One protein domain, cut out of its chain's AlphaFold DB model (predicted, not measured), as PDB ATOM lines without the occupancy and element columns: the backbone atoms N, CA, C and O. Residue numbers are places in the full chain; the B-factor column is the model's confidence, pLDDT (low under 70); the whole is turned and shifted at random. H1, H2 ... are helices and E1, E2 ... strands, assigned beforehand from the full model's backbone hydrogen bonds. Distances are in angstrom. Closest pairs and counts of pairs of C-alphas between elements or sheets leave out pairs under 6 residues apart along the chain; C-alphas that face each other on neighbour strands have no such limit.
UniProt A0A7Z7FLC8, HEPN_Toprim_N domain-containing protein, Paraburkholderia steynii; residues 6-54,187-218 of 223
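Overview. This is residues 6 to 54 and 187 to 218 of the 223 residues of the protein "HEPN_Toprim_N domain-containing protein" of Paraburkholderia steynii (UniProt A0A7Z7FLC8). A strongly twisted wall of five antiparallel strands, E2 to E3, has short helices round its rim: H1 at one end of the strands, H2 at the other end, and H3 reaching outward near the edge strand E3. The long link of residues 20 to 31 passes over one face of the sheet on its way from one edge strand, E2, to the other, E3. The printed part has 81 residues, with three named helices and five named strands in the chain order E1 E2 E3 E4 H1 E5 H2 H3; the sheet's order is E2 E1 E5 E4 E3, and the class is mixed, helices and strands. The whole is compact, with a radius of gyration of the C-alphas of 12.9 A, and spans 39 by 27 by 23 A.

Along the chain. In the sheet, E2 is residues 13 to 19, 18.1 A long, and E1 is residues 6 to 10, 13.8 A, beginning at C-alpha 6 at (3.267, -38.610, -29.079). E5 is residues 189 to 193, 11.8 A. E4, residues 40 to 47, is the longest strand by residues at 20.7 A and bends by 57 degrees at residue 44. E3 is residues 32 to 36, 13.3 A. H1 is residues 48 to 54, 9.8 A, and H2 is residues 195 to 199, 6.1 A. H3, residues 207 to 216, is 14.6 A long and ends at C-alpha 216 at (-23.324, -40.084, -18.921).

Arrangement. The inner strands E1 and E5 are antiparallel at 173 degrees, with N 9 and O 191 at 2.8 A. E1 and E2 form a hairpin, antiparallel at 164 degrees, with N 8 and O 16 at 2.8 A. E5 and E4 are antiparallel at 143 degrees, with N 190 and O 46 at 2.8 A. E3 and E4 form a hairpin, antiparallel at 128 degrees, with N 33 and O 43 at 2.8 A. H2 is on the sheet at the sheet's level, with a height of 2.6 A; its closest C-alphas to E4 are those of Thr 195 and Tyr 42, 4.6 A apart. H1 only grazes the sheet with residues 48 to 51; its closest C-alphas to E5 are those of Ala 48 and Cys 190, 5.9 A apart. H3 only grazes it with residues 209 to 213; its closest C-alphas to E3 are those of Leu 209 and Ile 34, 7.6 A apart. In H1, H2 and H3 every O i to N i+4 pair is within hydrogen-bond range.

Size, cuts and confidence. The two C-alphas farthest apart, those of Arg 52 and Asp 218, are 39.8 A apart. Residues 55 to 186 are not printed, and C-alphas 54 and 187 are 15.1 A apart across this cut. The link from E2 to E3, 12 residues, is long. The mean pLDDT of the printed part is 88.1; residue 38 and residues 211 to 218 are under 70.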
ATOM      1  N   ALA A   6       3.471 -38.637 -30.519       94.81
ATOM      2  CA  ALA A   6       3.267 -38.610 -29.079       94.81
ATOM      3  C   ALA A   6       4.386 -37.829 -28.386       94.81
ATOM      4  O   ALA A   6       5.550 -37.912 -28.799       94.81
ATOM      5  N   PHE A   7       4.044 -37.124 -27.311       95.25
ATOM      6  CA  PHE A   7       4.957 -36.258 -26.565       95.25
ATOM      7  C   PHE A   7       4.946 -36.623 -25.088       95.25
ATOM      8  O   PHE A   7       3.884 -36.710 -24.482       95.25
ATOM      9  N   ILE A   8       6.125 -36.819 -24.503       96.50
ATOM     10  CA  ILE A   8       6.286 -36.959 -23.056       96.50
ATOM     11  C   ILE A   8       6.794 -35.630 -22.514       96.50
ATOM     12  O   ILE A   8       7.801 -35.124 -23.013       96.50
ATOM     13  N   THR A   9       6.139 -35.093 -21.491       95.69
ATOM     14  CA  THR A   9       6.558 -33.883 -20.779       95.69
ATOM     15  C   THR A   9       6.588 -34.119 -19.267       95.69
ATOM     16  O   THR A   9       5.849 -34.946 -18.728       95.69
ATOM     17  N   ILE A  10       7.464 -33.390 -18.578       95.75
ATOM     18  CA  ILE A  10       7.513 -33.304 -17.115       95.75
ATOM     19  C   ILE A  10       7.445 -31.822 -16.767       95.75
ATOM     20  O   ILE A  10       8.301 -31.051 -17.200       95.75
ATOM     21  N   ASN A  11       6.419 -31.428 -16.016       93.56
ATOM     22  CA  ASN A  11       6.128 -30.032 -15.692       93.56
ATOM     23  C   ASN A  11       6.069 -29.131 -16.944       93.56
ATOM     24  O   ASN A  11       6.683 -28.072 -16.989       93.56
ATOM     25  N   GLY A  12       5.430 -29.615 -18.016       89.69
ATOM     26  CA  GLY A  12       5.350 -28.913 -19.305       89.69
ATOM     27  C   GLY A  12       6.636 -28.928 -20.146       89.69
ATOM     28  O   GLY A  12       6.586 -28.637 -21.340       89.69
ATOM     29  N   TYR A  13       7.775 -29.340 -19.587       89.94
ATOM     30  CA  TYR A  13       9.042 -29.407 -20.310       89.94
ATOM     31  C   TYR A  13       9.175 -30.739 -21.065       89.94
ATOM     32  O   TYR A  13       8.964 -31.814 -20.503       89.94
ATOM     33  N   GLY A  14       9.493 -30.682 -22.360       90.69
ATOM     34  CA  GLY A  14       9.471 -31.853 -23.244       90.69
ATOM     35  C   GLY A  14      10.615 -32.821 -22.986       90.69
ATOM     36  O   GLY A  14      11.764 -32.446 -23.137       90.69
ATOM     37  N   LEU A  15      10.318 -34.078 -22.667       93.44
ATOM     38  CA  LEU A  15      11.290 -35.148 -22.435       93.44
ATOM     39  C   LEU A  15      11.562 -35.976 -23.703       93.44
ATOM     40  O   LEU A  15      12.717 -36.280 -23.999       93.44
ATOM     41  N   LYS A  16      10.523 -36.361 -24.455       93.19
ATOM     42  CA  LYS A  16      10.648 -37.214 -25.655       93.19
ATOM     43  C   LYS A  16       9.514 -36.990 -26.647       93.19
ATOM     44  O   LYS A  16       8.372 -36.791 -26.244       93.19
ATOM     45  N   THR A  17       9.814 -37.148 -27.933       92.44
ATOM     46  CA  THR A  17       8.815 -37.245 -29.005       92.44
ATOM     47  C   THR A  17       8.951 -38.578 -29.734       92.44
ATOM     48  O   THR A  17      10.060 -38.999 -30.056       92.44
ATOM     49  N   THR A  18       7.832 -39.246 -30.015       92.62
ATOM     50  CA  THR A  18       7.792 -40.468 -30.837       92.62
ATOM     51  C   THR A  18       6.813 -40.270 -31.987       92.62
ATOM     52  O   THR A  18       5.684 -39.850 -31.763       92.62
ATOM     53  N   ARG A  19       7.239 -40.547 -33.222       92.38
ATOM     54  CA  ARG A  19       6.403 -40.379 -34.422       92.38
ATOM     55  C   ARG A  19       5.645 -41.664 -34.741       92.38
ATOM     56  O   ARG A  19       6.185 -42.751 -34.560       92.38
ATOM     57  N   LEU A  20       4.431 -41.519 -35.271       89.94
ATOM     58  CA  LEU A  20       3.593 -42.594 -35.827       89.94
ATOM     59  C   LEU A  20       3.207 -43.711 -34.840       89.94
ATOM     60  O   LEU A  20       2.734 -44.768 -35.246       89.94
ATOM     61  N   GLY A  21       3.396 -43.491 -33.543       90.62
ATOM     62  CA  GLY A  21       3.099 -44.465 -32.507       90.62
ATOM     63  C   GLY A  21       3.679 -44.043 -31.168       90.62
ATOM     64  O   GLY A  21       4.300 -42.985 -31.042       90.62
ATOM     65  N   TYR A  22       3.477 -44.879 -30.154       92.88
ATOM     66  CA  TYR A  22       4.030 -44.634 -28.831       92.88
ATOM     67  C   TYR A  22       4.165 -45.930 -28.033       92.88
ATOM     68  O   TYR A  22       3.458 -46.914 -28.253       92.88
ATOM     69  N   ARG A  23       5.067 -45.911 -27.054       91.06
ATOM     70  CA  ARG A  23       5.016 -46.827 -25.916       91.06
ATOM     71  C   ARG A  23       4.479 -46.034 -24.739       91.06
ATOM     72  O   ARG A  23       4.881 -44.891 -24.550       91.06
ATOM     73  N   ARG A  24       3.641 -46.659 -23.909       92.06
ATOM     74  CA  ARG A  24       3.159 -46.047 -22.657       92.06
ATOM     75  C   ARG A  24       4.295 -45.658 -21.704       92.06
ATOM     76  O   ARG A  24       4.059 -44.903 -20.773       92.06
ATOM     77  N   TRP A  25       5.520 -46.145 -21.935       93.50
ATOM     78  CA  TRP A  25       6.657 -45.933 -21.042       93.50
ATOM     79  C   TRP A  25       6.237 -46.268 -19.597       93.50
ATOM     80  O   TRP A  25       5.557 -47.273 -19.394       93.50
ATOM     81  N   ARG A  26       6.604 -45.462 -18.600       96.25
ATOM     82  CA  ARG A  26       6.255 -45.654 -17.183       96.25
ATOM     83  C   ARG A  26       4.806 -45.256 -16.842       96.25
ATOM     84  O   ARG A  26       4.437 -45.287 -15.668       96.25
ATOM     85  N   PHE A  27       3.975 -44.903 -17.825       97.19
ATOM     86  CA  PHE A  27       2.542 -44.685 -17.624       97.19
ATOM     87  C   PHE A  27       1.760 -46.002 -17.622       97.19
ATOM     88  O   PHE A  27       2.090 -46.970 -18.314       97.19
ATOM     89  N   LYS A  28       0.682 -46.031 -16.845       96.06
ATOM     90  CA  LYS A  28      -0.244 -47.154 -16.716       96.06
ATOM     91  C   LYS A  28      -1.555 -46.862 -17.435       96.06
ATOM     92  O   LYS A  28      -1.808 -45.750 -17.879       96.06
ATOM     93  N   ARG A  29      -2.405 -47.881 -17.596       94.06
ATOM     94  CA  ARG A  29      -3.709 -47.710 -18.265       94.06
ATOM     95  C   ARG A  29      -4.635 -46.792 -17.462       94.06
ATOM     96  O   ARG A  29      -5.400 -46.055 -18.076       94.06
ATOM     97  N   GLU A  30      -4.558 -46.845 -16.135       93.75
ATOM     98  CA  GLU A  30      -5.349 -45.986 -15.250       93.75
ATOM     99  C   GLU A  30      -4.964 -44.501 -15.313       93.75
ATOM    100  O   GLU A  30      -5.771 -43.669 -14.927       93.75
ATOM    101  N   ASP A  31      -3.791 -44.150 -15.854       96.25
ATOM    102  CA  ASP A  31      -3.383 -42.743 -15.989       96.25
ATOM    103  C   ASP A  31      -4.087 -42.036 -17.163       96.25
ATOM    104  O   ASP A  31      -3.877 -40.846 -17.375       96.25
ATOM    105  N   ARG A  32      -4.874 -42.750 -17.979       95.25
ATOM    106  CA  ARG A  32      -5.577 -42.159 -19.127       95.25
ATOM    107  C   ARG A  32      -6.577 -41.103 -18.659       95.25
ATOM    108  O   ARG A  32      -7.455 -41.398 -17.855       95.25
ATOM    109  N   ALA A  33      -6.496 -39.922 -19.252       92.44
ATOM    110  CA  ALA A  33      -7.426 -38.827 -19.056       92.44
ATOM    111  C   ALA A  33      -7.840 -38.236 -20.411       92.44
ATOM    112  O   ALA A  33      -7.018 -38.101 -21.322       92.44
ATOM    113  N   ILE A  34      -9.119 -37.873 -20.524       90.12
ATOM    114  CA  ILE A  34      -9.621 -37.005 -21.592       90.12
ATOM    115  C   ILE A  34      -9.842 -35.636 -20.956       90.12
ATOM    116  O   ILE A  34     -10.677 -35.510 -20.060       90.12
ATOM    117  N   ARG A  35      -9.072 -34.626 -21.366       86.50
ATOM    118  CA  ARG A  35      -9.235 -33.260 -20.848       86.50
ATOM    119  C   ARG A  35     -10.142 -32.468 -21.793       86.50
ATOM    120  O   ARG A  35      -9.860 -32.423 -22.994       86.50
ATOM    121  N   PRO A  36     -11.229 -31.861 -21.288       74.06
ATOM    122  CA  PRO A  36     -12.053 -30.967 -22.083       74.06
ATOM    123  C   PRO A  36     -11.349 -29.608 -22.192       74.06
ATOM    124  O   PRO A  36     -11.467 -28.769 -21.303       74.06
ATOM    125  N   THR A  37     -10.589 -29.402 -23.265       72.69
ATOM    126  CA  THR A  37     -10.170 -28.068 -23.729       72.69
ATOM    127  C   THR A  37     -10.944 -27.727 -25.013       72.69
ATOM    128  O   THR A  37     -11.929 -28.399 -25.336       72.69
ATOM    129  N   ASP A  38     -10.534 -26.703 -25.771       67.25
ATOM    130  CA  ASP A  38     -11.155 -26.347 -27.063       67.25
ATOM    131  C   ASP A  38     -11.143 -27.518 -28.073       67.25
ATOM    132  O   ASP A  38     -11.924 -27.551 -29.029       67.25
ATOM    133  N   ARG A  39     -10.267 -28.507 -27.851       75.69
ATOM    134  CA  ARG A  39     -10.261 -29.826 -28.494       75.69
ATOM    135  C   ARG A  39     -10.081 -30.899 -27.423       75.69
ATOM    136  O   ARG A  39      -9.338 -30.694 -26.479       75.69
ATOM    137  N   ARG A  40     -10.734 -32.058 -27.559       83.69
ATOM    138  CA  ARG A  40     -10.521 -33.175 -26.620       83.69
ATOM    139  C   ARG A  40      -9.046 -33.590 -26.649       83.69
ATOM    140  O   ARG A  40      -8.568 -34.065 -27.673       83.69
ATOM    141  N   GLU A  41      -8.353 -33.430 -25.530       90.50
ATOM    142  CA  GLU A  41      -6.969 -33.877 -25.373       90.50
ATOM    143  C   GLU A  41      -6.942 -35.293 -24.805       90.50
ATOM    144  O   GLU A  41      -7.544 -35.572 -23.764       90.50
ATOM    145  N   TYR A  42      -6.214 -36.185 -25.474       93.38
ATOM    146  CA  TYR A  42      -6.063 -37.584 -25.094       93.38
ATOM    147  C   TYR A  42      -4.661 -37.808 -24.540       93.38
ATOM    148  O   TYR A  42      -3.673 -37.807 -25.279       93.38
ATOM    149  N   SER A  43      -4.558 -38.010 -23.228       95.31
ATOM    150  CA  SER A  43      -3.260 -38.098 -22.560       95.31
ATOM    151  C   SER A  43      -3.232 -39.124 -21.436       95.31
ATOM    152  O   SER A  43      -4.260 -39.550 -20.913       95.31
ATOM    153  N   TYR A  44      -2.028 -39.551 -21.070       97.12
ATOM    154  CA  TYR A  44      -1.770 -40.198 -19.791       97.12
ATOM    155  C   TYR A  44      -1.198 -39.155 -18.839       97.12
ATOM    156  O   TYR A  44      -0.237 -38.476 -19.197       97.12
ATOM    157  N   VAL A  45      -1.758 -39.041 -17.639       96.94
ATOM    158  CA  VAL A  45      -1.407 -38.012 -16.659       96.94
ATOM    159  C   VAL A  45      -1.120 -38.664 -15.316       96.94
ATOM    160  O   VAL A  45      -1.908 -39.456 -14.803       96.94
ATOM    161  N   THR A  46       0.009 -38.311 -14.716       98.00
ATOM    162  CA  THR A  46       0.328 -38.681 -13.335       98.00
ATOM    163  C   THR A  46       1.175 -37.595 -12.675       98.00
ATOM    164  O   THR A  46       1.640 -36.680 -13.352       98.00
ATOM    165  N   SER A  47       1.392 -37.667 -11.363       98.31
ATOM    166  CA  SER A  47       2.255 -36.708 -10.669       98.31
ATOM    167  C   SER A  47       3.729 -37.109 -10.737       98.31
ATOM    168  O   SER A  47       4.072 -38.293 -10.836       98.31
ATOM    169  N   ALA A  48       4.618 -36.127 -10.608       98.25
ATOM    170  CA  ALA A  48       6.054 -36.339 -10.494       98.25
ATOM    171  C   ALA A  48       6.394 -37.297  -9.344       98.25
ATOM    172  O   ALA A  48       7.221 -38.190  -9.523       98.25
ATOM    173  N   GLY A  49       5.711 -37.188  -8.198       98.31
ATOM    174  CA  GLY A  49       5.894 -38.110  -7.070       98.31
ATOM    175  C   GLY A  49       5.598 -39.572  -7.431       98.31
ATOM    176  O   GLY A  49       6.384 -40.470  -7.118       98.31
ATOM    177  N   VAL A  50       4.503 -39.826  -8.157       98.44
ATOM    178  CA  VAL A  50       4.170 -41.177  -8.641       98.44
ATOM    179  C   VAL A  50       5.192 -41.652  -9.675       98.44
ATOM    180  O   VAL A  50       5.622 -42.808  -9.626       98.44
ATOM    181  N   MET A  51       5.624 -40.775 -10.582       98.38
ATOM    182  CA  MET A  51       6.611 -41.115 -11.606       98.38
ATOM    183  C   MET A  51       7.980 -41.466 -11.003       98.38
ATOM    184  O   MET A  51       8.565 -42.479 -11.390       98.38
ATOM    185  N   ARG A  52       8.456 -40.709 -10.001       98.31
ATOM    186  CA  ARG A  52       9.691 -41.025  -9.255       98.31
ATOM    187  C   ARG A  52       9.629 -42.421  -8.653       98.31
ATOM    188  O   ARG A  52      10.570 -43.193  -8.812       98.31
ATOM    189  N   LYS A  53       8.506 -42.774  -8.018       98.12
ATOM    190  CA  LYS A  53       8.311 -44.111  -7.443       98.12
ATOM    191  C   LYS A  53       8.417 -45.206  -8.509       98.12
ATOM    192  O   LYS A  53       9.128 -46.183  -8.302       98.12
ATOM    193  N   ARG A  54       7.766 -45.027  -9.661       98.25
ATOM    194  CA  ARG A  54       7.790 -46.008 -10.763       98.25
ATOM    195  C   ARG A  54       9.179 -46.169 -11.385       98.25
ATOM    196  O   ARG A  54       9.545 -47.277 -11.770       98.25
ATOM    197  N   THR A 187       4.122 -32.474  -6.958       97.19
ATOM    198  CA  THR A 187       2.811 -32.176  -7.538       97.19
ATOM    199  C   THR A 187       2.862 -31.850  -9.027       97.19
ATOM    200  O   THR A 187       1.804 -31.766  -9.643       97.19
ATOM    201  N   ALA A 188       4.051 -31.672  -9.617       96.50
ATOM    202  CA  ALA A 188       4.180 -31.374 -11.038       96.50
ATOM    203  C   ALA A 188       3.583 -32.498 -11.897       96.50
ATOM    204  O   ALA A 188       3.746 -33.681 -11.591       96.50
ATOM    205  N   GLU A 189       2.916 -32.138 -12.992       96.50
ATOM    206  CA  GLU A 189       2.321 -33.122 -13.894       96.50
ATOM    207  C   GLU A 189       3.380 -33.761 -14.798       96.50
ATOM    208  O   GLU A 189       4.220 -33.086 -15.396       96.50
ATOM    209  N   CYS A 190       3.317 -35.081 -14.925       97.94
ATOM    210  CA  CYS A 190       3.978 -35.845 -15.972       97.94
ATOM    211  C   CYS A 190       2.910 -36.256 -16.978       97.94
ATOM    212  O   CYS A 190       1.923 -36.890 -16.594       97.94
ATOM    213  N   ILE A 191       3.108 -35.913 -18.250       97.31
ATOM    214  CA  ILE A 191       2.101 -36.111 -19.292       97.31
ATOM    215  C   ILE A 191       2.708 -36.899 -20.446       97.31
ATOM    216  O   ILE A 191       3.823 -36.624 -20.885       97.31
ATOM    217  N   LEU A 192       1.962 -37.877 -20.949       97.31
ATOM    218  CA  LEU A 192       2.162 -38.468 -22.266       97.31
ATOM    219  C   LEU A 192       0.953 -38.117 -23.130       97.31
ATOM    220  O   LEU A 192      -0.105 -38.732 -23.009       97.31
ATOM    221  N   ASP A 193       1.125 -37.111 -23.976       95.12
ATOM    222  CA  ASP A 193       0.122 -36.646 -24.927       95.12
ATOM    223  C   ASP A 193       0.160 -37.525 -26.180       95.12
ATOM    224  O   ASP A 193       1.209 -37.695 -26.811       95.12
ATOM    225  N   VAL A 194      -0.989 -38.107 -26.520       95.38
ATOM    226  CA  VAL A 194      -1.192 -38.927 -27.718       95.38
ATOM    227  C   VAL A 194      -2.340 -38.405 -28.584       95.38
ATOM    228  O   VAL A 194      -2.769 -39.104 -29.501       95.38
ATOM    229  N   THR A 195      -2.811 -37.181 -28.335       93.50
ATOM    230  CA  THR A 195      -3.949 -36.538 -29.011       93.50
ATOM    231  C   THR A 195      -3.809 -36.619 -30.523       93.50
ATOM    232  O   THR A 195      -4.690 -37.133 -31.202       93.50
ATOM    233  N   SER A 196      -2.640 -36.244 -31.050       92.56
ATOM    234  CA  SER A 196      -2.375 -36.315 -32.488       92.56
ATOM    235  C   SER A 196      -2.504 -37.742 -33.044       92.56
ATOM    236  O   SER A 196      -3.016 -37.932 -34.141       92.56
ATOM    237  N   LEU A 197      -2.090 -38.775 -32.306       93.12
ATOM    238  CA  LEU A 197      -2.233 -40.159 -32.771       93.12
ATOM    239  C   LEU A 197      -3.697 -40.622 -32.769       93.12
ATOM    240  O   LEU A 197      -4.094 -41.359 -33.672       93.12
ATOM    241  N   VAL A 198      -4.484 -40.197 -31.778       91.25
ATOM    242  CA  VAL A 198      -5.921 -40.500 -31.691       91.25
ATOM    243  C   VAL A 198      -6.685 -39.793 -32.812       91.25
ATOM    244  O   VAL A 198      -7.445 -40.439 -33.529       91.25
ATOM    245  N   ASP A 199      -6.426 -38.502 -33.030       90.56
ATOM    246  CA  ASP A 199      -7.077 -37.693 -34.072       90.56
ATOM    247  C   ASP A 199      -6.807 -38.231 -35.484       90.56
ATOM    248  O   ASP A 199      -7.657 -38.151 -36.370       90.56
ATOM    249  N   HIS A 200      -5.627 -38.817 -35.692       91.25
ATOM    250  CA  HIS A 200      -5.249 -39.468 -36.944       91.25
ATOM    251  C   HIS A 200      -5.626 -40.958 -37.007       91.25
ATOM    252  O   HIS A 200      -5.219 -41.643 -37.944       91.25
ATOM    253  N   VAL A 201      -6.410 -41.460 -36.044       89.44
ATOM    254  CA  VAL A 201      -6.938 -42.837 -36.004       89.44
ATOM    255  C   VAL A 201      -5.820 -43.893 -36.044       89.44
ATOM    256  O   VAL A 201      -5.961 -44.974 -36.607       89.44
ATOM    257  N   LEU A 202      -4.669 -43.570 -35.450       88.69
ATOM    258  CA  LEU A 202      -3.529 -44.487 -35.351       88.69
ATOM    259  C   LEU A 202      -3.585 -45.337 -34.078       88.69
ATOM    260  O   LEU A 202      -2.917 -46.368 -33.994       88.69
ATOM    261  N   VAL A 203      -4.347 -44.901 -33.072       88.31
ATOM    262  CA  VAL A 203      -4.494 -45.584 -31.783       88.31
ATOM    263  C   VAL A 203      -5.933 -45.460 -31.277       88.31
ATOM    264  O   VAL A 203      -6.571 -44.429 -31.458       88.31
ATOM    265  N   TYR A 204      -6.415 -46.503 -30.599       86.56
ATOM    266  CA  TYR A 204      -7.808 -46.645 -30.127       86.56
ATOM    267  C   TYR A 204      -7.893 -46.764 -28.596       86.56
ATOM    268  O   TYR A 204      -8.850 -47.258 -28.007       86.56
ATOM    269  N   CYS A 205      -6.818 -46.376 -27.912       83.88
ATOM    270  CA  CYS A 205      -6.611 -46.620 -26.489       83.88
ATOM    271  C   CYS A 205      -7.457 -45.736 -25.562       83.88
ATOM    272  O   CYS A 205      -7.287 -45.853 -24.351       83.88
ATOM    273  N   PHE A 206      -8.332 -44.881 -26.093       86.81
ATOM    274  CA  PHE A 206      -9.250 -44.020 -25.336       86.81
ATOM    275  C   PHE A 206     -10.723 -44.249 -25.696       86.81
ATOM    276  O   PHE A 206     -11.585 -43.580 -25.131       86.81
ATOM    277  N   ASP A 207     -11.031 -45.180 -26.604       84.06
ATOM    278  CA  ASP A 207     -12.395 -45.395 -27.094       84.06
ATOM    279  C   ASP A 207     -13.358 -45.748 -25.950       84.06
ATOM    280  O   ASP A 207     -14.441 -45.181 -25.857       84.06
ATOM    281  N   ASP A 208     -12.919 -46.579 -24.998       82.50
ATOM    282  CA  ASP A 208     -13.683 -46.940 -23.794       82.50
ATOM    283  C   ASP A 208     -14.066 -45.730 -22.927       82.50
ATOM    284  O   ASP A 208     -15.154 -45.695 -22.357       82.50
ATOM    285  N   LEU A 209     -13.194 -44.724 -22.849       80.19
ATOM    286  CA  LEU A 209     -13.451 -43.496 -22.093       80.19
ATOM    287  C   LEU A 209     -14.371 -42.529 -22.848       80.19
ATOM    288  O   LEU A 209     -15.112 -41.786 -22.215       80.19
ATOM    289  N   ARG A 210     -14.357 -42.554 -24.188       74.56
ATOM    290  CA  ARG A 210     -15.274 -41.753 -25.016       74.56
ATOM    291  C   ARG A 210     -16.716 -42.223 -24.853       74.56
ATOM    292  O   ARG A 210     -17.599 -41.394 -24.664       74.56
ATOM    293  N   PHE A 211     -16.932 -43.539 -24.874       61.47
ATOM    294  CA  PHE A 211     -18.270 -44.115 -24.729       61.47
ATOM    295  C   PHE A 211     -18.879 -43.834 -23.352       61.47
ATOM    296  O   PHE A 211     -20.067 -43.550 -23.274       61.47
ATOM    297  N   ALA A 212     -18.073 -43.842 -22.285       62.03
ATOM    298  CA  ALA A 212     -18.547 -43.520 -20.939       62.03
ATOM    299  C   ALA A 212     -19.032 -42.058 -20.805       62.03
ATOM    300  O   ALA A 212     -20.049 -41.809 -20.158       62.03
ATOM    301  N   ASP A 213     -18.332 -41.111 -21.441       58.38
ATOM    302  CA  ASP A 213     -18.677 -39.677 -21.459       58.38
ATOM    303  C   ASP A 213     -19.978 -39.413 -22.243       58.38
ATOM    304  O   ASP A 213     -20.815 -38.610 -21.835       58.38
ATOM    305  N   GLU A 214     -20.194 -40.146 -23.339       58.34
ATOM    306  CA  GLU A 214     -21.409 -40.053 -24.160       58.34
ATOM    307  C   GLU A 214     -22.632 -40.673 -23.463       58.34
ATOM    308  O   GLU A 214     -23.710 -40.083 -23.491       58.34
ATOM    309  N   THR A 215     -22.473 -41.795 -22.751       53.81
ATOM    310  CA  THR A 215     -23.571 -42.416 -21.984       53.81
ATOM    311  C   THR A 215     -23.965 -41.630 -20.731       53.81
ATOM    312  O   THR A 215     -25.133 -41.617 -20.363       53.81
ATOM    313  N   ALA A 216     -23.028 -40.922 -20.090       53.91
ATOM    314  CA  ALA A 216     -23.324 -40.084 -18.921       53.91
ATOM    315  C   ALA A 216     -24.083 -38.787 -19.277       53.91
ATOM    316  O   ALA A 216     -24.664 -38.137 -18.403       53.91
ATOM    317  N   GLY A 217     -24.086 -38.394 -20.556       49.19
ATOM    318  CA  GLY A 217     -24.891 -37.287 -21.073       49.19
ATOM    319  C   GLY A 217     -26.365 -37.636 -21.310       49.19
ATOM    320  O   GLY A 217     -27.177 -36.718 -21.418       49.19
ATOM    321  N   ASP A 218     -26.709 -38.926 -21.358       46.41
ATOM    322  CA  ASP A 218     -28.040 -39.420 -21.746       46.41
ATOM    323  C   ASP A 218     -28.986 -39.628 -20.542       46.41
ATOM    324  O   ASP A 218     -30.204 -39.640 -20.683       46.41
TER     325      ASP A 218